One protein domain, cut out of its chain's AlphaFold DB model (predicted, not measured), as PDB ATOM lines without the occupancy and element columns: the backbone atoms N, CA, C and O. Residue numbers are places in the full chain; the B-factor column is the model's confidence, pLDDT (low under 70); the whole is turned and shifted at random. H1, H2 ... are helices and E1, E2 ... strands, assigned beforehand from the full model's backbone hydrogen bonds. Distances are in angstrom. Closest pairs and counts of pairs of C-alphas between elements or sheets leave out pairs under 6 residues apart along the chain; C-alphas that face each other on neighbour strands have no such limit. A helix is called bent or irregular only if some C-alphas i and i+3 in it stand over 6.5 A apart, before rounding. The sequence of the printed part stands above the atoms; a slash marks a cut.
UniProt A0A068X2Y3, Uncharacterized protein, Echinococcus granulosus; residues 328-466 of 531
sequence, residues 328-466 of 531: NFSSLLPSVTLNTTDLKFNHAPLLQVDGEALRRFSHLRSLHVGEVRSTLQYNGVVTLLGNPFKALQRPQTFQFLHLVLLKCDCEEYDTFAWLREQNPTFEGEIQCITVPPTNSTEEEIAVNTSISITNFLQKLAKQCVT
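This is residues 328 to 466 of the 531 residues of an uncharacterized protein of Echinococcus granulosus (UniProt A0A068X2Y3). The chain is wound in stacked turns, a short and somewhat irregular solenoid. The parallel strands E1, E3, E5 and E6 make a wall along one side, the small pair E2 and E4 makes a second side next to E5, and the helices H1, H2, H3 and H4 follow one another along the remaining side. At one end of the stack E7 folds back beside E6, and H5 stands up from the sheet next to H4; residues 373 to 377 loop outward, and the unnamed stretch 433 to 449 reaches out at the end where E7 and H5 lie. The printed part has 139 residues with five named helices and seven named strands, in the order H1 E1 E2 H2 E3 E4 H3 E5 H4 E6 E7 H5; the large sheet runs E1 E3 E5 E6 E7 and is mixed, the small one is parallel, and the class is mixed, helices and strands. The whole is compact, with a radius of gyration of the C-alphas of 15.2 A and spans of 48 by 37 by 23 A.

The largest sheet holds E1, residues 342 to 348, 20.1 A long; E3, residues 366 to 369; E5, residues 397 to 405, the longest strand at 20.8 A; E6, residues 427 to 432, 15.8 A; and E7, residues 450 to 452. C-alpha 342, where E1 begins, is at (295.861, 193.556, 235.030). E5 bends by 78 degrees at residue 402. The smaller sheet holds E2, residues 350 to 353, 9.8 A, and E4, residues 381 to 384, 10.5 A. The helices are H1, residues 329 to 332; H2, residues 355 to 359; H3, residues 388 to 391; H4, residues 410 to 422, 18.0 A; and H5, residues 453 to 463, 15.3 A. C-alpha 410 is at (281.487, 190.579, 261.153), and H5 ends with C-alpha 463 at (278.968, 182.813, 263.606).

The sheet is twisted, with E1 and E7 as edge strands. E1 and E3 are parallel at 9 degrees, with N 345 and O 368 2.8 A apart, within hydrogen-bond range. E3 and E5 are parallel at 25 degrees, with N 399 and O 367 at 3.0 A. E5 and E6 are parallel at 8 degrees, with N 431 and O 403 at 2.8 A. E5, H4 and E6 form a strand-helix-strand unit, two parallel neighbour strands with a helix between, and its crossover is right-handed. E6 and E7 are an antiparallel hairpin at 145 degrees, with N 430 and O 451 at 2.9 A. E2 and E4 are parallel at 27 degrees, with N 383 and O 351 at 2.9 A. The closest C-alphas of E4 and E5 are those of Val 382 and Leu 403, 4.7 A apart. H1 touches H2, closest at the C-alphas of Ser 330 and Ala 357, 4.1 A. H2 touches H3, closest at those of Gly 355 and Pro 388, 3.7 A. H3 and H4 are close but not clearly touching, with Phe 389 and Leu 419 closest at 7.4 A between C-alphas. H4 is only just on the large sheet, with 5 pairs of C-alphas within 10 A, and only grazes it with residues 412 to 422. With residues 413 to 417 alone it touches H5, at a steep tilt of 51 degrees, opposite ways; the C-alphas of Tyr 413 and Leu 460 are closest, 6.9 A. H5 is on the sheet, over E7, at a height of 10.4 A. In H2 and H4 every O i to N i+4 pair is within hydrogen-bond range, in H5 5 of 7; H1 and H3 are too short for such a pair.

The two C-alphas farthest apart, those of Val 336 and Thr 441, are 48.4 A apart. The printed part has no cut. The links E3 to E4, 11 residues, and E6 to E7, 17 residues, are long. Mean pLDDT of the printed part is 76.1; residues 370 to 380, 393 to 396, 406 to 409, 434 to 445 and 465 to 466 are under 70.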
ATOM      1  N   ASN A 328     300.736 201.511 252.799       91.25
ATOM      2  CA  ASN A 328     299.419 201.612 252.176       91.25
ATOM      3  C   ASN A 328     299.559 201.486 250.665       91.25
ATOM      4  O   ASN A 328     300.457 202.088 250.069       91.25
ATOM      5  N   PHE A 329     298.636 200.774 250.031       90.62
ATOM      6  CA  PHE A 329     298.673 200.585 248.589       90.62
ATOM      7  C   PHE A 329     298.605 201.919 247.828       90.62
ATOM      8  O   PHE A 329     299.370 202.137 246.890       90.62
ATOM      9  N   SER A 330     297.792 202.867 248.301       91.25
ATOM     10  CA  SER A 330     297.649 204.213 247.725       91.25
ATOM     11  C   SER A 330     298.949 205.018 247.728       91.25
ATOM     12  O   SER A 330     299.177 205.832 246.832       91.25
ATOM     13  N   SER A 331     299.825 204.767 248.705       90.62
ATOM     14  CA  SER A 331     301.116 205.451 248.845       90.62
ATOM     15  C   SER A 331     302.168 204.977 247.838       90.62
ATOM     16  O   SER A 331     303.168 205.659 247.627       90.62
ATOM     17  N   LEU A 332     301.937 203.822 247.206       89.00
ATOM     18  CA  LEU A 332     302.829 203.211 246.219       89.00
ATOM     19  C   LEU A 332     302.348 203.436 244.779       89.00
ATOM     20  O   LEU A 332     302.979 202.945 243.845       89.00
ATOM     21  N   LEU A 333     301.252 204.168 244.587       90.12
ATOM     22  CA  LEU A 333     300.637 204.418 243.288       90.12
ATOM     23  C   LEU A 333     300.560 205.924 243.005       90.12
ATOM     24  O   LEU A 333     300.453 206.716 243.946       90.12
ATOM     25  N   PRO A 334     300.548 206.349 241.730       88.75
ATOM     26  CA  PRO A 334     300.294 207.742 241.372       88.75
ATOM     27  C   PRO A 334     298.920 208.206 241.862       88.75
ATOM     28  O   PRO A 334     297.971 207.423 241.880       88.75
ATOM     29  N   SER A 335     298.777 209.490 242.193       89.06
ATOM     30  CA  SER A 335     297.506 210.095 242.632       89.06
ATOM     31  C   SER A 335     296.588 210.486 241.463       89.06
ATOM     32  O   SER A 335     296.007 211.568 241.457       89.06
ATOM     33  N   VAL A 336     296.481 209.625 240.450       87.19
ATOM     34  CA  VAL A 336     295.631 209.818 239.262       87.19
ATOM     35  C   VAL A 336     294.840 208.548 238.958       87.19
ATOM     36  O   VAL A 336     295.091 207.500 239.546       87.19
ATOM     37  N   THR A 337     293.869 208.637 238.048       85.44
ATOM     38  CA  THR A 337     293.189 207.447 237.518       85.44
ATOM     39  C   THR A 337     294.141 206.656 236.621       85.44
ATOM     40  O   THR A 337     294.852 207.238 235.805       85.44
ATOM     41  N   LEU A 338     294.155 205.339 236.789       85.81
ATOM     42  CA  LEU A 338     295.030 204.393 236.114       85.81
ATOM     43  C   LEU A 338     294.201 203.510 235.179       85.81
ATOM     44  O   LEU A 338     293.198 202.919 235.588       85.81
ATOM     45  N   ASN A 339     294.668 203.377 233.937       79.38
ATOM     46  CA  ASN A 339     294.039 202.542 232.907       79.38
ATOM     47  C   ASN A 339     294.512 201.081 232.945       79.38
ATOM     48  O   ASN A 339     294.270 200.324 232.007       79.38
ATOM     49  N   THR A 340     295.191 200.681 234.018       84.44
ATOM     50  CA  THR A 340     295.694 199.321 234.189       84.44
ATOM     51  C   THR A 340     294.546 198.326 234.257       84.44
ATOM     52  O   THR A 340     293.617 198.486 235.054       84.44
ATOM     53  N   THR A 341     294.625 197.285 233.431       83.19
ATOM     54  CA  THR A 341     293.632 196.210 233.402       83.19
ATOM     55  C   THR A 341     294.057 195.050 234.285       83.19
ATOM     56  O   THR A 341     293.230 194.538 235.033       83.19
ATOM     57  N   ASP A 342     295.338 194.680 234.260       87.06
ATOM     58  CA  ASP A 342     295.861 193.556 235.030       87.06
ATOM     59  C   ASP A 342     297.047 194.011 235.875       87.06
ATOM     60  O   ASP A 342     298.073 194.455 235.357       87.06
ATOM     61  N   LEU A 343     296.897 193.912 237.195       88.75
ATOM     62  CA  LEU A 343     297.916 194.323 238.149       88.75
ATOM     63  C   LEU A 343     298.332 193.147 239.021       88.75
ATOM     64  O   LEU A 343     297.518 192.534 239.711       88.75
ATOM     65  N   LYS A 344     299.635 192.892 239.039       89.00
ATOM     66  CA  LYS A 344     300.292 192.014 239.993       89.00
ATOM     67  C   LYS A 344     301.218 192.843 240.868       89.00
ATOM     68  O   LYS A 344     302.199 193.405 240.384       89.00
ATOM     69  N   PHE A 345     300.907 192.918 242.155       87.94
ATOM     70  CA  PHE A 345     301.627 193.755 243.104       87.94
ATOM     71  C   PHE A 345     302.164 192.926 244.268       87.94
ATOM     72  O   PHE A 345     301.418 192.426 245.106       87.94
ATOM     73  N   ASN A 346     303.482 192.804 244.338       84.81
ATOM     74  CA  ASN A 346     304.176 192.019 245.346       84.81
ATOM     75  C   ASN A 346     304.959 192.967 246.237       84.81
ATOM     76  O   ASN A 346     305.817 193.715 245.765       84.81
ATOM     77  N   HIS A 347     304.632 192.950 247.524       84.25
ATOM     78  CA  HIS A 347     305.212 193.833 248.522       84.25
ATOM     79  C   HIS A 347     305.488 193.072 249.813       84.25
ATOM     80  O   HIS A 347     304.672 192.254 250.224       84.25
ATOM     81  N   ALA A 348     306.625 193.362 250.442       76.88
ATOM     82  CA  ALA A 348     306.991 192.865 251.764       76.88
ATOM     83  C   ALA A 348     307.443 194.027 252.679       76.88
ATOM     84  O   ALA A 348     308.019 194.997 252.178       76.88
ATOM     85  N   PRO A 349     307.237 193.941 254.011       73.50
ATOM     86  CA  PRO A 349     306.630 192.815 254.731       73.50
ATOM     87  C   PRO A 349     305.091 192.821 254.752       73.50
ATOM     88  O   PRO A 349     304.500 191.747 254.787       73.50
ATOM     89  N   LEU A 350     304.439 193.993 254.731       83.38
ATOM     90  CA  LEU A 350     302.977 194.117 254.833       83.38
ATOM     91  C   LEU A 350     302.421 195.215 253.915       83.38
ATOM     92  O   LEU A 350     302.766 196.388 254.084       83.38
ATOM     93  N   LEU A 351     301.488 194.852 253.034       87.31
ATOM     94  CA  LEU A 351     300.722 195.780 252.199       87.31
ATOM     95  C   LEU A 351     299.299 195.960 252.742       87.31
ATOM     96  O   LEU A 351     298.559 194.990 252.898       87.31
ATOM     97  N   GLN A 352     298.889 197.203 252.980       88.75
ATOM     98  CA  GLN A 352     297.530 197.545 253.400       88.75
ATOM     99  C   GLN A 352     296.724 198.032 252.190       88.75
ATOM    100  O   GLN A 352     297.002 199.099 251.638       88.75
ATOM    101  N   VAL A 353     295.734 197.250 251.757       88.69
ATOM    102  CA  VAL A 353     294.851 197.605 250.636       88.69
ATOM    103  C   VAL A 353     293.756 198.537 251.149       88.69
ATOM    104  O   VAL A 353     292.880 198.121 251.910       88.69
ATOM    105  N   ASP A 354     293.811 199.802 250.731       89.94
ATOM    106  CA  ASP A 354     292.838 200.837 251.069       89.94
ATOM    107  C   ASP A 354     291.892 201.158 249.904       89.94
ATOM    108  O   ASP A 354     292.177 200.933 248.725       89.94
ATOM    109  N   GLY A 355     290.721 201.704 250.244       86.94
ATOM    110  CA  GLY A 355     289.737 202.111 249.242       86.94
ATOM    111  C   GLY A 355     290.242 203.251 248.356       86.94
ATOM    112  O   GLY A 355     289.796 203.378 247.221       86.94
ATOM    113  N   GLU A 356     291.187 204.065 248.838       91.44
ATOM    114  CA  GLU A 356     291.784 205.138 248.043       91.44
ATOM    115  C   GLU A 356     292.571 204.591 246.847       91.44
ATOM    116  O   GLU A 356     292.363 205.077 245.737       91.44
ATOM    117  N   ALA A 357     293.417 203.569 247.036       90.00
ATOM    118  CA  ALA A 357     294.133 202.932 245.933       90.00
ATOM    119  C   ALA A 357     293.170 202.353 244.901       90.00
ATOM    120  O   ALA A 357     293.309 202.595 243.705       90.00
ATOM    121  N   LEU A 358     292.165 201.610 245.368       88.31
ATOM    122  CA  LEU A 358     291.255 200.899 244.481       88.31
ATOM    123  C   LEU A 358     290.376 201.847 243.652       88.31
ATOM    124  O   LEU A 358     290.118 201.557 242.488       88.31
ATOM    125  N   ARG A 359     290.017 203.033 244.170       88.06
ATOM    126  CA  ARG A 359     289.322 204.073 243.376       88.06
ATOM    127  C   ARG A 359     290.113 204.548 242.163       88.06
ATOM    128  O   ARG A 359     289.511 205.061 241.224       88.06
ATOM    129  N   ARG A 360     291.443 204.426 242.191       88.31
ATOM    130  CA  ARG A 360     292.308 204.886 241.100       88.31
ATOM    131  C   ARG A 360     292.235 203.959 239.892       88.31
ATOM    132  O   ARG A 360     292.510 204.419 238.793       88.31
ATOM    133  N   PHE A 361     291.816 202.705 240.050       86.00
ATOM    134  CA  PHE A 361     291.712 201.763 238.937       86.00
ATOM    135  C   PHE A 361     290.279 201.665 238.410       86.00
ATOM    136  O   PHE A 361     289.478 200.835 238.845       86.00
ATOM    137  N   SER A 362     289.950 202.490 237.420       78.19
ATOM    138  CA  SER A 362     288.633 202.474 236.770       78.19
ATOM    139  C   SER A 362     288.381 201.207 235.942       78.19
ATOM    140  O   SER A 362     287.228 200.865 235.663       78.19
ATOM    141  N   HIS A 363     289.445 200.519 235.518       77.69
ATOM    142  CA  HIS A 363     289.387 199.442 234.518       77.69
ATOM    143  C   HIS A 363     290.063 198.145 234.960       77.69
ATOM    144  O   HIS A 363     290.285 197.269 234.125       77.69
ATOM    145  N   LEU A 364     290.339 198.007 236.260       81.81
ATOM    146  CA  LEU A 364     290.933 196.798 236.818       81.81
ATOM    147  C   LEU A 364     290.040 195.594 236.519       81.81
ATOM    148  O   LEU A 364     288.880 195.551 236.925       81.81
ATOM    149  N   ARG A 365     290.591 194.625 235.800       77.69
ATOM    150  CA  ARG A 365     289.986 193.319 235.539       77.69
ATOM    151  C   ARG A 365     290.566 192.285 236.489       77.69
ATOM    152  O   ARG A 365     289.812 191.507 237.070       77.69
ATOM    153  N   SER A 366     291.882 192.320 236.687       81.44
ATOM    154  CA  SER A 366     292.580 191.382 237.553       81.44
ATOM    155  C   SER A 366     293.503 192.084 238.543       81.44
ATOM    156  O   SER A 366     294.329 192.912 238.161       81.44
ATOM    157  N   LEU A 367     293.404 191.694 239.815       83.19
ATOM    158  CA  LEU A 367     294.333 192.092 240.871       83.19
ATOM    159  C   LEU A 367     294.904 190.854 241.564       83.19
ATOM    160  O   LEU A 367     294.166 190.087 242.185       83.19
ATOM    161  N   HIS A 368     296.223 190.710 241.480       83.00
ATOM    162  CA  HIS A 368     297.001 189.675 242.153       83.00
ATOM    163  C   HIS A 368     297.942 190.332 243.161       83.00
ATOM    164  O   HIS A 368     298.733 191.202 242.791       83.00
ATOM    165  N   VAL A 369     297.877 189.927 244.429       79.12
ATOM    166  CA  VAL A 369     298.739 190.487 245.482       79.12
ATOM    167  C   VAL A 369     299.378 189.374 246.307       79.12
ATOM    168  O   VAL A 369     298.712 188.410 246.692       79.12
ATOM    169  N   GLY A 370     300.671 189.537 246.600       65.69
ATOM    170  CA  GLY A 370     301.421 188.638 247.485       65.69
ATOM    171  C   GLY A 370     302.084 187.449 246.782       65.69
ATOM    172  O   GLY A 370     302.373 186.444 247.422       65.69
ATOM    173  N   GLU A 371     302.325 187.534 245.471       63.16
ATOM    174  CA  GLU A 371     303.026 186.506 244.699       63.16
ATOM    175  C   GLU A 371     304.541 186.575 244.879       63.16
ATOM    176  O   GLU A 371     305.198 187.591 244.645       63.16
ATOM    177  N   VAL A 372     305.118 185.440 245.258       52.38
ATOM    178  CA  VAL A 372     306.552 185.303 245.475       52.38
ATOM    179  C   VAL A 372     307.217 184.853 244.179       52.38
ATOM    180  O   VAL A 372     307.093 183.708 243.751       52.38
ATOM    181  N   ARG A 373     307.986 185.754 243.569       48.44
ATOM    182  CA  ARG A 373     309.112 185.390 242.698       48.44
ATOM    183  C   ARG A 373     310.313 186.243 243.080       48.44
ATOM    184  O   ARG A 373     310.612 187.242 242.439       48.44
ATOM    185  N   SER A 374     310.958 185.868 244.178       45.41
ATOM    186  CA  SER A 374     312.225 186.446 244.623       45.41
ATOM    187  C   SER A 374     313.088 185.352 245.242       45.41
ATOM    188  O   SER A 374     312.585 184.450 245.910       45.41
ATOM    189  N   THR A 375     314.395 185.463 245.031       44.09
ATOM    190  CA  THR A 375     315.456 184.705 245.699       44.09
ATOM    191  C   THR A 375     315.474 184.895 247.219       44.09
ATOM    192  O   THR A 375     315.970 184.026 247.929       44.09
ATOM    193  N   LEU A 376     314.884 185.979 247.737       48.69
ATOM    194  CA  LEU A 376     314.995 186.389 249.139       48.69
ATOM    195  C   LEU A 376     313.966 185.777 250.107       48.69
ATOM    196  O   LEU A 376     313.981 186.126 251.281       48.69
ATOM    197  N   GLN A 377     313.086 184.866 249.674       50.03
ATOM    198  CA  GLN A 377     312.112 184.184 250.559       50.03
ATOM    199  C   GLN A 377     311.296 185.117 251.493       50.03
ATOM    200  O   GLN A 377     310.859 184.700 252.564       50.03
ATOM    201  N   TYR A 378     311.059 186.378 251.122       55.59
ATOM    202  CA  TYR A 378     310.155 187.237 251.886       55.59
ATOM    203  C   TYR A 378     308.723 187.022 251.400       55.59
ATOM    204  O   TYR A 378     308.356 187.455 250.307       55.59
ATOM    205  N   ASN A 379     307.906 186.357 252.218       57.75
ATOM    206  CA  ASN A 379     306.469 186.270 251.982       57.75
ATOM    207  C   ASN A 379     305.839 187.625 252.315       57.75
ATOM    208  O   ASN A 379     305.845 188.061 253.467       57.75
ATOM    209  N   GLY A 380     305.325 188.299 251.290       65.56
ATOM    210  CA  GLY A 380     304.532 189.506 251.454       65.56
ATOM    211  C   GLY A 380     303.181 189.182 252.071       65.56
ATOM    212  O   GLY A 380     302.458 188.331 251.557       65.56
ATOM    213  N   VAL A 381     302.836 189.854 253.164       75.94
ATOM    214  CA  VAL A 381     301.517 189.743 253.788       75.94
ATOM    215  C   VAL A 381     300.631 190.884 253.299       75.94
ATOM    216  O   VAL A 381     301.095 192.010 253.121       75.94
ATOM    217  N   VAL A 382     299.342 190.620 253.111       81.81
ATOM    218  CA  VAL A 382     298.351 191.644 252.760       81.81
ATOM    219  C   VAL A 382     297.362 191.828 253.911       81.81
ATOM    220  O   VAL A 382     297.007 190.860 254.567       81.81
ATOM    221  N   THR A 383     296.879 193.044 254.158       82.19
ATOM    222  CA  THR A 383     295.716 193.320 255.024       82.19
ATOM    223  C   THR A 383     294.734 194.229 254.294       82.19
ATOM    224  O   THR A 383     295.131 195.039 253.455       82.19
ATOM    225  N   LEU A 384     293.448 194.124 254.625       83.56
ATOM    226  CA  LEU A 384     292.396 194.997 254.102       83.56
ATOM    227  C   LEU A 384     292.101 196.118 255.105       83.56
ATOM    228  O   LEU A 384     292.101 195.876 256.311       83.56
ATOM    229  N   LEU A 385     291.854 197.338 254.623       81.12
ATOM    230  CA  LEU A 385     291.386 198.454 255.451       81.12
ATOM    231  C   LEU A 385     289.891 198.694 255.203       81.12
ATOM    232  O   LEU A 385     289.506 199.332 254.219       81.12
ATOM    233  N   GLY A 386     289.051 198.165 256.101       79.31
ATOM    234  CA  GLY A 386     287.593 198.139 255.949       79.31
ATOM    235  C   GLY A 386     287.163 197.301 254.741       79.31
ATOM    236  O   GLY A 386     287.754 196.261 254.459       79.31
ATOM    237  N   ASN A 387     286.175 197.789 253.981       81.56
ATOM    238  CA  ASN A 387     285.831 197.245 252.666       81.56
ATOM    239  C   ASN A 387     286.399 198.143 251.549       81.56
ATOM    240  O   ASN A 387     285.672 198.999 251.026       81.56
ATOM    241  N   PRO A 388     287.681 197.987 251.164       83.44
ATOM    242  CA  PRO A 388     288.293 198.846 250.154       83.44
ATOM    243  C   PRO A 388     287.679 198.618 248.761       83.44
ATOM    244  O   PRO A 388     287.725 199.501 247.907       83.44
ATOM    245  N   PHE A 389     287.055 197.464 248.523       81.50
ATOM    246  CA  PHE A 389     286.574 197.047 247.206       81.50
ATOM    247  C   PHE A 389     285.252 197.685 246.789       81.50
ATOM    248  O   PHE A 389     285.004 197.800 245.593       81.50
ATOM    249  N   LYS A 390     284.454 198.212 247.731       82.56
ATOM    250  CA  LYS A 390     283.288 199.070 247.416       82.56
ATOM    251  C   LYS A 390     283.647 200.278 246.546       82.56
ATOM    252  O   LYS A 390     282.773 200.920 245.973       82.56
ATOM    253  N   ALA A 391     284.927 200.621 246.498       81.69
ATOM    254  CA  ALA A 391     285.464 201.717 245.721       81.69
ATOM    255  C   ALA A 391     285.806 201.339 244.263       81.69
ATOM    256  O   ALA A 391     286.069 202.235 243.461       81.69
ATOM    257  N   LEU A 392     285.794 200.044 243.918       78.19
ATOM    258  CA  LEU A 392     286.027 199.551 242.560       78.19
ATOM    259  C   LEU A 392     284.775 199.685 241.700       78.19
ATOM    260  O   LEU A 392     283.660 199.429 242.143       78.19
ATOM    261  N   GLN A 393     284.978 200.026 240.430       68.75
ATOM    262  CA  GLN A 393     283.881 200.157 239.472       68.75
ATOM    263  C   GLN A 393     283.524 198.832 238.778       68.75
ATOM    264  O   GLN A 393     282.414 198.706 238.262       68.75
ATOM    265  N   ARG A 394     284.445 197.855 238.727       65.44
ATOM    266  CA  ARG A 394     284.262 196.569 238.025       65.44
ATOM    267  C   ARG A 394     284.998 195.419 238.725       65.44
ATOM    268  O   ARG A 394     286.203 195.283 238.552       65.44
ATOM    269  N   PRO A 395     284.306 194.573 239.496       62.00
ATOM    270  CA  PRO A 395     284.903 193.377 240.076       62.00
ATOM    271  C   PRO A 395     284.887 192.235 239.047       62.00
ATOM    272  O   PRO A 395     283.815 191.816 238.627       62.00
ATOM    273  N   GLN A 396     286.050 191.742 238.604       67.56
ATOM    274  CA  GLN A 396     286.114 190.605 237.665       67.56
ATOM    275  C   GLN A 396     286.958 189.443 238.183       67.56
ATOM    276  O   GLN A 396     286.429 188.348 238.315       67.56
ATOM    277  N   THR A 397     288.222 189.662 238.560       73.69
ATOM    278  CA  THR A 397     289.092 188.626 239.153       73.69
ATOM    279  C   THR A 397     289.932 189.214 240.288       73.69
ATOM    280  O   THR A 397     290.618 190.220 240.107       73.69
ATOM    281  N   PHE A 398     289.890 188.585 241.464       75.38
ATOM    282  CA  PHE A 398     290.739 188.935 242.605       75.38
ATOM    283  C   PHE A 398     291.367 187.673 243.170       75.38
ATOM    284  O   PHE A 398     290.655 186.713 243.468       75.38
ATOM    285  N   GLN A 399     292.678 187.712 243.378       76.25
ATOM    286  CA  GLN A 399     293.394 186.636 244.040       76.25
ATOM    287  C   GLN A 399     294.377 187.219 245.053       76.25
ATOM    288  O   GLN A 399     295.249 188.029 244.723       76.25
ATOM    289  N   PHE A 400     294.239 186.768 246.295       75.06
ATOM    290  CA  PHE A 400     295.180 187.055 247.372       75.06
ATOM    291  C   PHE A 400     295.894 185.766 247.724       75.06
ATOM    292  O   PHE A 400     295.246 184.766 248.013       75.06
ATOM    293  N   LEU A 401     297.222 185.773 247.702       71.00
ATOM    294  CA  LEU A 401     297.964 184.569 248.067       71.00
ATOM    295  C   LEU A 401     298.044 184.404 249.582       71.00
ATOM    296  O   LEU A 401     297.735 183.330 250.080       71.00
ATOM    297  N   HIS A 402     298.368 185.480 250.306       72.69
ATOM    298  CA  HIS A 402     298.413 185.486 251.767       72.69
ATOM    299  C   HIS A 402     297.793 186.768 252.326       72.69
ATOM    300  O   HIS A 402     298.330 187.866 252.153       72.69
ATOM    301  N   LEU A 403     296.669 186.627 253.025       78.00
ATOM    302  CA  LEU A 403     295.972 187.723 253.689       78.00
ATOM    303  C   LEU A 403     296.013 187.541 255.209       78.00
ATOM    304  O   LEU A 403     295.636 186.495 255.716       78.00
ATOM    305  N   VAL A 404     296.426 188.556 255.957       74.88
ATOM    306  CA  VAL A 404     296.356 188.576 257.419       74.88
ATOM    307  C   VAL A 404     295.209 189.464 257.863       74.88
ATOM    308  O   VAL A 404     295.125 190.629 257.475       74.88
ATOM    309  N   LEU A 405     294.362 188.919 258.735       70.62
ATOM    310  CA  LEU A 405     293.351 189.693 259.444       70.62
ATOM    311  C   LEU A 405     293.757 189.901 260.898       70.62
ATOM    312  O   LEU A 405     293.969 188.948 261.657       70.62
ATOM    313  N   LEU A 406     293.823 191.176 261.286       64.38
ATOM    314  CA  LEU A 406     294.091 191.595 262.661       64.38
ATOM    315  C   LEU A 406     292.932 191.229 263.598       64.38
ATOM    316  O   LEU A 406     293.172 190.970 264.778       64.38
ATOM    317  N   LYS A 407     291.704 191.162 263.067       62.38
ATOM    318  CA  LYS A 407     290.477 190.774 263.764       62.38
ATOM    319  C   LYS A 407     289.531 190.082 262.781       62.38
ATOM    320  O   LYS A 407     289.484 190.462 261.619       62.38
ATOM    321  N   CYS A 408     288.854 189.023 263.225       67.44
ATOM    322  CA  CYS A 408     287.837 188.329 262.428       67.44
ATOM    323  C   CYS A 408     286.452 188.725 262.938       67.44
ATOM    324  O   CYS A 408     285.779 187.902 263.558       67.44
ATOM    325  N   ASP A 409     286.069 189.992 262.793       65.56
ATOM    326  CA  ASP A 409     284.724 190.424 263.151       65.56
ATOM    327  C   ASP A 409     283.777 190.413 261.941       65.56
ATOM    328  O   ASP A 409     284.140 190.031 260.821       65.56
ATOM    329  N   CYS A 410     282.500 190.701 262.192       71.31
ATOM    330  CA  CYS A 410     281.487 190.579 261.153       71.31
ATOM    331  C   CYS A 410     281.611 191.661 260.062       71.31
ATOM    332  O   CYS A 410     281.056 191.471 258.983       71.31
ATOM    333  N   GLU A 411     282.378 192.740 260.265       72.38
ATOM    334  CA  GLU A 411     282.619 193.743 259.216       72.38
ATOM    335  C   GLU A 411     283.583 193.215 258.138       72.38
ATOM    336  O   GLU A 411     283.384 193.452 256.936       72.38
ATOM    337  N   GLU A 412     284.612 192.451 258.532       74.56
ATOM    338  CA  GLU A 412     285.474 191.769 257.562       74.56
ATOM    339  C   GLU A 412     284.718 190.648 256.845       74.56
ATOM    340  O   GLU A 412     284.848 190.508 255.626       74.56
ATOM    341  N   TYR A 413     283.872 189.898 257.562       77.56
ATOM    342  CA  TYR A 413     282.963 188.927 256.945       77.56
ATOM    343  C   TYR A 413     282.097 189.573 255.855       77.56
ATOM    344  O   TYR A 413     282.091 189.083 254.724       77.56
ATOM    345  N   ASP A 414     281.436 190.695 256.153       80.31
ATOM    346  CA  ASP A 414     280.600 191.425 255.192       80.31
ATOM    347  C   ASP A 414     281.403 191.877 253.964       80.31
ATOM    348  O   ASP A 414     280.898 191.888 252.840       80.31
ATOM    349  N   THR A 415     282.682 192.214 254.153       82.81
ATOM    350  CA  THR A 415     283.600 192.559 253.060       82.81
ATOM    351  C   THR A 415     283.854 191.377 252.131       82.81
ATOM    352  O   THR A 415     283.735 191.521 250.911       82.81
ATOM    353  N   PHE A 416     284.169 190.203 252.680       82.06
ATOM    354  CA  PHE A 416     284.415 189.000 251.882       82.06
ATOM    355  C   PHE A 416     283.142 188.422 251.264       82.06
ATOM    356  O   PHE A 416     283.182 187.929 250.138       82.06
ATOM    357  N   ALA A 417     282.015 188.495 251.973       82.38
ATOM    358  CA  ALA A 417     280.714 188.088 251.458       82.38
ATOM    359  C   ALA A 417     280.322 188.955 250.257       82.38
ATOM    360  O   ALA A 417     280.012 188.417 249.195       82.38
ATOM    361  N   TRP A 418     280.445 190.282 250.391       84.75
ATOM    362  CA  TRP A 418     280.251 191.211 249.280       84.75
ATOM    363  C   TRP A 418     281.191 190.886 248.115       84.75
ATOM    364  O   TRP A 418     280.744 190.775 246.978       84.75
ATOM    365  N   LEU A 419     282.484 190.668 248.379       80.62
ATOM    366  CA  LEU A 419     283.449 190.316 247.333       80.62
ATOM    367  C   LEU A 419     283.062 189.046 246.579       80.62
ATOM    368  O   LEU A 419     283.164 189.021 245.359       80.62
ATOM    369  N   ARG A 420     282.613 188.007 247.287       82.81
ATOM    370  CA  ARG A 420     282.205 186.736 246.682       82.81
ATOM    371  C   ARG A 420     280.907 186.856 245.890       82.81
ATOM    372  O   ARG A 420     280.773 186.212 244.855       82.81
ATOM    373  N   GLU A 421     279.971 187.680 246.358       83.81
ATOM    374  CA  GLU A 421     278.753 188.017 245.615       83.81
ATOM    375  C   GLU A 421     279.101 188.719 244.298       83.81
ATOM    376  O   GLU A 421     278.584 188.364 243.241       83.81
ATOM    377  N   GLN A 422     280.016 189.688 244.355       82.12
ATOM    378  CA  GLN A 422     280.441 190.446 243.184       82.12
ATOM    379  C   GLN A 422     281.417 189.677 242.281       82.12
ATOM    380  O   GLN A 422     281.534 189.989 241.097       82.12
ATOM    381  N   ASN A 423     282.138 188.692 242.821       77.75
ATOM    382  CA  ASN A 423     283.155 187.928 242.117       77.75
ATOM    383  C   ASN A 423     283.159 186.447 242.548       77.75
ATOM    384  O   ASN A 423     283.820 186.077 243.523       77.75
ATOM    385  N   PRO A 424     282.509 185.565 241.769       76.00
ATOM    386  CA  PRO A 424     282.456 184.134 242.068       76.00
ATOM    387  C   PRO A 424     283.814 183.414 242.038       76.00
ATOM    388  O   PRO A 424     283.920 182.312 242.569       76.00
ATOM    389  N   THR A 425     284.835 184.007 241.408       75.00
ATOM    390  CA  THR A 425     286.186 183.427 241.266       75.00
ATOM    391  C   THR A 425     287.154 183.850 242.371       75.00
ATOM    392  O   THR A 425     288.330 183.503 242.329       75.00
ATOM    393  N   PHE A 426     286.665 184.595 243.364       78.94
ATOM    394  CA  PHE A 426     287.453 185.065 244.493       78.94
ATOM    395  C   PHE A 426     287.967 183.907 245.367       78.94
ATOM    396  O   PHE A 426     287.176 183.227 246.025       78.94
ATOM    397  N   GLU A 427     289.290 183.718 245.407       81.25
ATOM    398  CA  GLU A 427     289.954 182.661 246.181       81.25
ATOM    399  C   GLU A 427     291.332 183.117 246.706       81.25
ATOM    400  O   GLU A 427     291.919 184.091 246.217       81.25
ATOM    401  N   GLY A 428     291.845 182.428 247.729       79.00
ATOM    402  CA  GLY A 428     293.110 182.753 248.387       79.00
ATOM    403  C   GLY A 428     293.279 182.074 249.744       79.00
ATOM    404  O   GLY A 428     292.372 181.372 250.199       79.00
ATOM    405  N   GLU A 429     294.407 182.322 250.415       81.38
ATOM    406  CA  GLU A 429     294.620 181.916 251.810       81.38
ATOM    407  C   GLU A 429     294.621 183.117 252.760       81.38
ATOM    408  O   GLU A 429     295.165 184.186 252.470       81.38
ATOM    409  N   ILE A 430     294.024 182.911 253.930       77.88
ATOM    410  CA  ILE A 430     293.937 183.878 255.017       77.88
ATOM    411  C   ILE A 430     294.534 183.285 256.301       77.88
ATOM    412  O   ILE A 430     294.264 182.138 256.645       77.88
ATOM    413  N   GLN A 431     295.307 184.089 257.032       76.75
ATOM    414  CA  GLN A 431     295.765 183.825 258.392       76.75
ATOM    415  C   GLN A 431     295.051 184.763 259.377       76.75
ATOM    416  O   GLN A 431     295.123 185.992 259.281       76.75
ATOM    417  N   CYS A 432     294.381 184.175 260.363       75.50
ATOM    418  CA  CYS A 432     293.682 184.901 261.420       75.50
ATOM    419  C   CYS A 432     294.608 185.099 262.627       75.50
ATOM    420  O   CYS A 432     295.158 184.116 263.125       75.50
ATOM    421  N   ILE A 433     294.774 186.334 263.117       70.81
ATOM    422  CA  ILE A 433     295.617 186.627 264.299       70.81
ATOM    423  C   ILE A 433     294.791 186.695 265.591       70.81
ATOM    424  O   ILE A 433     295.297 186.388 266.670       70.81
ATOM    425  N   THR A 434     293.508 187.049 265.503       66.81
ATOM    426  CA  THR A 434     292.592 187.031 266.650       66.81
ATOM    427  C   THR A 434     291.221 186.486 266.251       66.81
ATOM    428  O   THR A 434     290.759 186.697 265.127       66.81
ATOM    429  N   VAL A 435     290.576 185.772 267.178       60.91
ATOM    430  CA  VAL A 435     289.220 185.213 267.023       60.91
ATOM    431  C   VAL A 435     288.307 185.923 268.021       60.91
ATOM    432  O   VAL A 435     288.738 186.172 269.153       60.91
ATOM    433  N   PRO A 436     287.054 186.242 267.661       59.25
ATOM    434  CA  PRO A 436     286.046 186.549 268.663       59.25
ATOM    435  C   PRO A 436     285.871 185.353 269.619       59.25
ATOM    436  O   PRO A 436     285.937 184.206 269.183       59.25
ATOM    437  N   PRO A 437     285.622 185.567 270.918       57.00
ATOM    438  CA  PRO A 437     285.321 184.463 271.822       57.00
ATOM    439  C   PRO A 437     284.059 183.725 271.344       57.00
ATOM    440  O   PRO A 437     282.998 184.332 271.208       57.00
ATOM    441  N   THR A 438     284.173 182.419 271.094       56.09
ATOM    442  CA  THR A 438     283.041 181.543 270.754       56.09
ATOM    443  C   THR A 438     282.816 180.515 271.863       56.09
ATOM    444  O   THR A 438     283.752 180.082 272.530       56.09
ATOM    445  N   ASN A 439     281.555 180.121 272.071       54.28
ATOM    446  CA  ASN A 439     281.160 179.108 273.061       54.28
ATOM    447  C   ASN A 439     281.202 177.665 272.500       54.28
ATOM    448  O   ASN A 439     280.690 176.752 273.144       54.28
ATOM    449  N   SER A 440     281.761 177.447 271.301       56.91
ATOM    450  CA  SER A 440     281.728 176.170 270.571       56.91
ATOM    451  C   SER A 440     283.121 175.774 270.076       56.91
ATOM    452  O   SER A 440     283.762 176.532 269.355       56.91
ATOM    453  N   THR A 441     283.574 174.568 270.427       57.06
ATOM    454  CA  THR A 441     284.900 174.032 270.070       57.06
ATOM    455  C   THR A 441     284.988 173.469 268.646       57.06
ATOM    456  O   THR A 441     286.085 173.297 268.127       57.06
ATOM    457  N   GLU A 442     283.862 173.166 267.988       55.62
ATOM    458  CA  GLU A 442     283.853 172.627 266.610       55.62
ATOM    459  C   GLU A 442     283.893 173.724 265.529       55.62
ATOM    460  O   GLU A 442     284.137 173.446 264.354       55.62
ATOM    461  N   GLU A 443     283.693 174.983 265.923       62.62
ATOM    462  CA  GLU A 443     283.617 176.140 265.022       62.62
ATOM    463  C   GLU A 443     284.823 177.077 265.152       62.62
ATOM    464  O   GLU A 443     284.852 178.145 264.542       62.62
ATOM    465  N   GLU A 444     285.837 176.679 265.918       65.19
ATOM    466  CA  GLU A 444     286.994 177.518 266.194       65.19
ATOM    467  C   GLU A 444     287.831 177.731 264.919       65.19
ATOM    468  O   GLU A 444     288.228 176.798 264.206       65.19
ATOM    469  N   ILE A 445     288.074 179.000 264.591       68.56
ATOM    470  CA  ILE A 445     288.977 179.389 263.511       68.56
ATOM    471  C   ILE A 445     290.385 179.370 264.103       68.56
ATOM    472  O   ILE A 445     290.708 180.185 264.961       68.56
ATOM    473  N   ALA A 446     291.215 178.420 263.674       71.00
ATOM    474  CA  ALA A 446     292.552 178.255 264.229       71.00
ATOM    475  C   ALA A 446     293.433 179.488 263.946       71.00
ATOM    476  O   ALA A 446     293.746 179.817 262.799       71.00
ATOM    477  N   VAL A 447     293.846 180.163 265.021       73.19
ATOM    478  CA  VAL A 447     294.736 181.331 264.973       73.19
ATOM    479  C   VAL A 447     296.106 180.924 264.452       73.19
ATOM    480  O   VAL A 447     296.600 179.839 264.750       73.19
ATOM    481  N   ASN A 448     296.737 181.818 263.697       75.19
ATOM    482  CA  ASN A 448     298.059 181.630 263.107       75.19
ATOM    483  C   ASN A 448     298.150 180.459 262.113       75.19
ATOM    484  O   ASN A 448     299.258 180.074 261.745       75.19
ATOM    485  N   THR A 449     297.020 179.940 261.624       78.81
ATOM    486  CA  THR A 449     296.983 178.922 260.563       78.81
ATOM    487  C   THR A 449     296.363 179.483 259.288       78.81
ATOM    488  O   THR A 449     295.431 180.284 259.357       78.81
ATOM    489  N   SER A 450     296.894 179.074 258.132       80.06
ATOM    490  CA  SER A 450     296.291 179.399 256.838       80.06
ATOM    491  C   SER A 450     295.002 178.607 256.640       80.06
ATOM    492  O   SER A 450     294.968 177.388 256.823       80.06
ATOM    493  N   ILE A 451     293.948 179.291 256.213       81.38
ATOM    494  CA  ILE A 451     292.680 178.697 255.787       81.38
ATOM    495  C   ILE A 451     292.276 179.306 254.443       81.38
ATOM    496  O   ILE A 451     292.512 180.487 254.200       81.38
ATOM    497  N   SER A 452     291.676 178.514 253.549       83.62
ATOM    498  CA  SER A 452     291.160 179.065 252.295       83.62
ATOM    499  C   SER A 452     290.012 180.038 252.568       83.62
ATOM    500  O   SER A 452     289.192 179.811 253.465       83.62
ATOM    501  N   ILE A 453     289.917 181.109 251.782       85.19
ATOM    502  CA  ILE A 453     288.865 182.123 251.949       85.19
ATOM    503  C   ILE A 453     287.472 181.490 251.813       85.19
ATOM    504  O   ILE A 453     286.564 181.819 252.581       85.19
ATOM    505  N   THR A 454     287.302 180.530 250.896       83.81
ATOM    506  CA  THR A 454     286.055 179.759 250.782       83.81
ATOM    507  C   THR A 454     285.688 179.054 252.088       83.81
ATOM    508  O   THR A 454     284.549 179.168 252.547       83.81
ATOM    509  N   ASN A 455     286.639 178.366 252.721       83.62
ATOM    510  CA  ASN A 455     286.383 177.650 253.971       83.62
ATOM    511  C   ASN A 455     286.155 178.615 255.145       83.62
ATOM    512  O   ASN A 455     285.316 178.351 256.006       83.62
ATOM    513  N   PHE A 456     286.868 179.741 255.173       83.31
ATOM    514  CA  PHE A 456     286.685 180.802 256.163       83.31
ATOM    515  C   PHE A 456     285.266 181.378 256.127       83.31
ATOM    516  O   PHE A 456     284.588 181.399 257.154       83.31
ATOM    517  N   LEU A 457     284.777 181.753 254.940       82.94
ATOM    518  CA  LEU A 457     283.420 182.272 254.749       82.94
ATOM    519  C   LEU A 457     282.344 181.277 255.195       82.94
ATOM    520  O   LEU A 457     281.378 181.667 255.848       82.94
ATOM    521  N   GLN A 458     282.524 179.986 254.898       83.19
ATOM    522  CA  GLN A 458     281.602 178.936 255.345       83.19
ATOM    523  C   GLN A 458     281.543 178.803 256.874       83.19
ATOM    524  O   GLN A 458     280.469 178.545 257.421       83.19
ATOM    525  N   LYS A 459     282.677 178.969 257.568       80.38
ATOM    526  CA  LYS A 459     282.740 178.929 259.037       80.38
ATOM    527  C   LYS A 459     282.144 180.192 259.668       80.38
ATOM    528  O   LYS A 459     281.347 180.077 260.593       80.38
ATOM    529  N   LEU A 460     282.459 181.375 259.135       76.88
ATOM    530  CA  LEU A 460     281.952 182.650 259.657       76.88
ATOM    531  C   LEU A 460     280.461 182.877 259.414       76.88
ATOM    532  O   LEU A 460     279.805 183.458 260.273       76.88
ATOM    533  N   ALA A 461     279.900 182.391 258.302       77.88
ATOM    534  CA  ALA A 461     278.468 182.522 258.023       77.88
ATOM    535  C   ALA A 461     277.586 181.931 259.140       77.88
ATOM    536  O   ALA A 461     276.456 182.371 259.331       77.88
ATOM    537  N   LYS A 462     278.106 180.956 259.896       73.75
ATOM    538  CA  LYS A 462     277.435 180.362 261.060       73.75
ATOM    539  C   LYS A 462     277.572 181.205 262.332       73.75
ATOM    540  O   LYS A 462     276.699 181.147 263.190       73.75
ATOM    541  N   GLN A 463     278.640 181.992 262.436       71.62
ATOM    542  CA  GLN A 463     278.968 182.813 263.606       71.62
ATOM    543  C   GLN A 463     278.355 184.214 263.526       71.62
ATOM    544  O   GLN A 463     277.857 184.726 264.523       71.62
ATOM    545  N   CYS A 464     278.344 184.819 262.335       72.50
ATOM    546  CA  CYS A 464     277.782 186.146 262.075       72.50
ATOM    547  C   CYS A 464     276.282 186.110 261.733       72.50
ATOM    548  O   CYS A 464     275.763 187.059 261.143       72.50
ATOM    549  N   VAL A 465     275.565 185.038 262.102       65.19
ATOM    550  CA  VAL A 465     274.101 184.997 261.995       65.19
ATOM    551  C   VAL A 465     273.541 186.099 262.884       65.19
ATOM    552  O   VAL A 465     273.503 185.988 264.109       65.19
ATOM    553  N   THR A 466     273.083 187.174 262.256       53.41
ATOM    554  CA  THR A 466     272.221 188.143 262.908       53.41
ATOM    555  C   THR A 466     270.952 187.404 263.305       53.41
ATOM    556  O   THR A 466     270.128 187.038 262.466       53.41
TER     557      THR A 466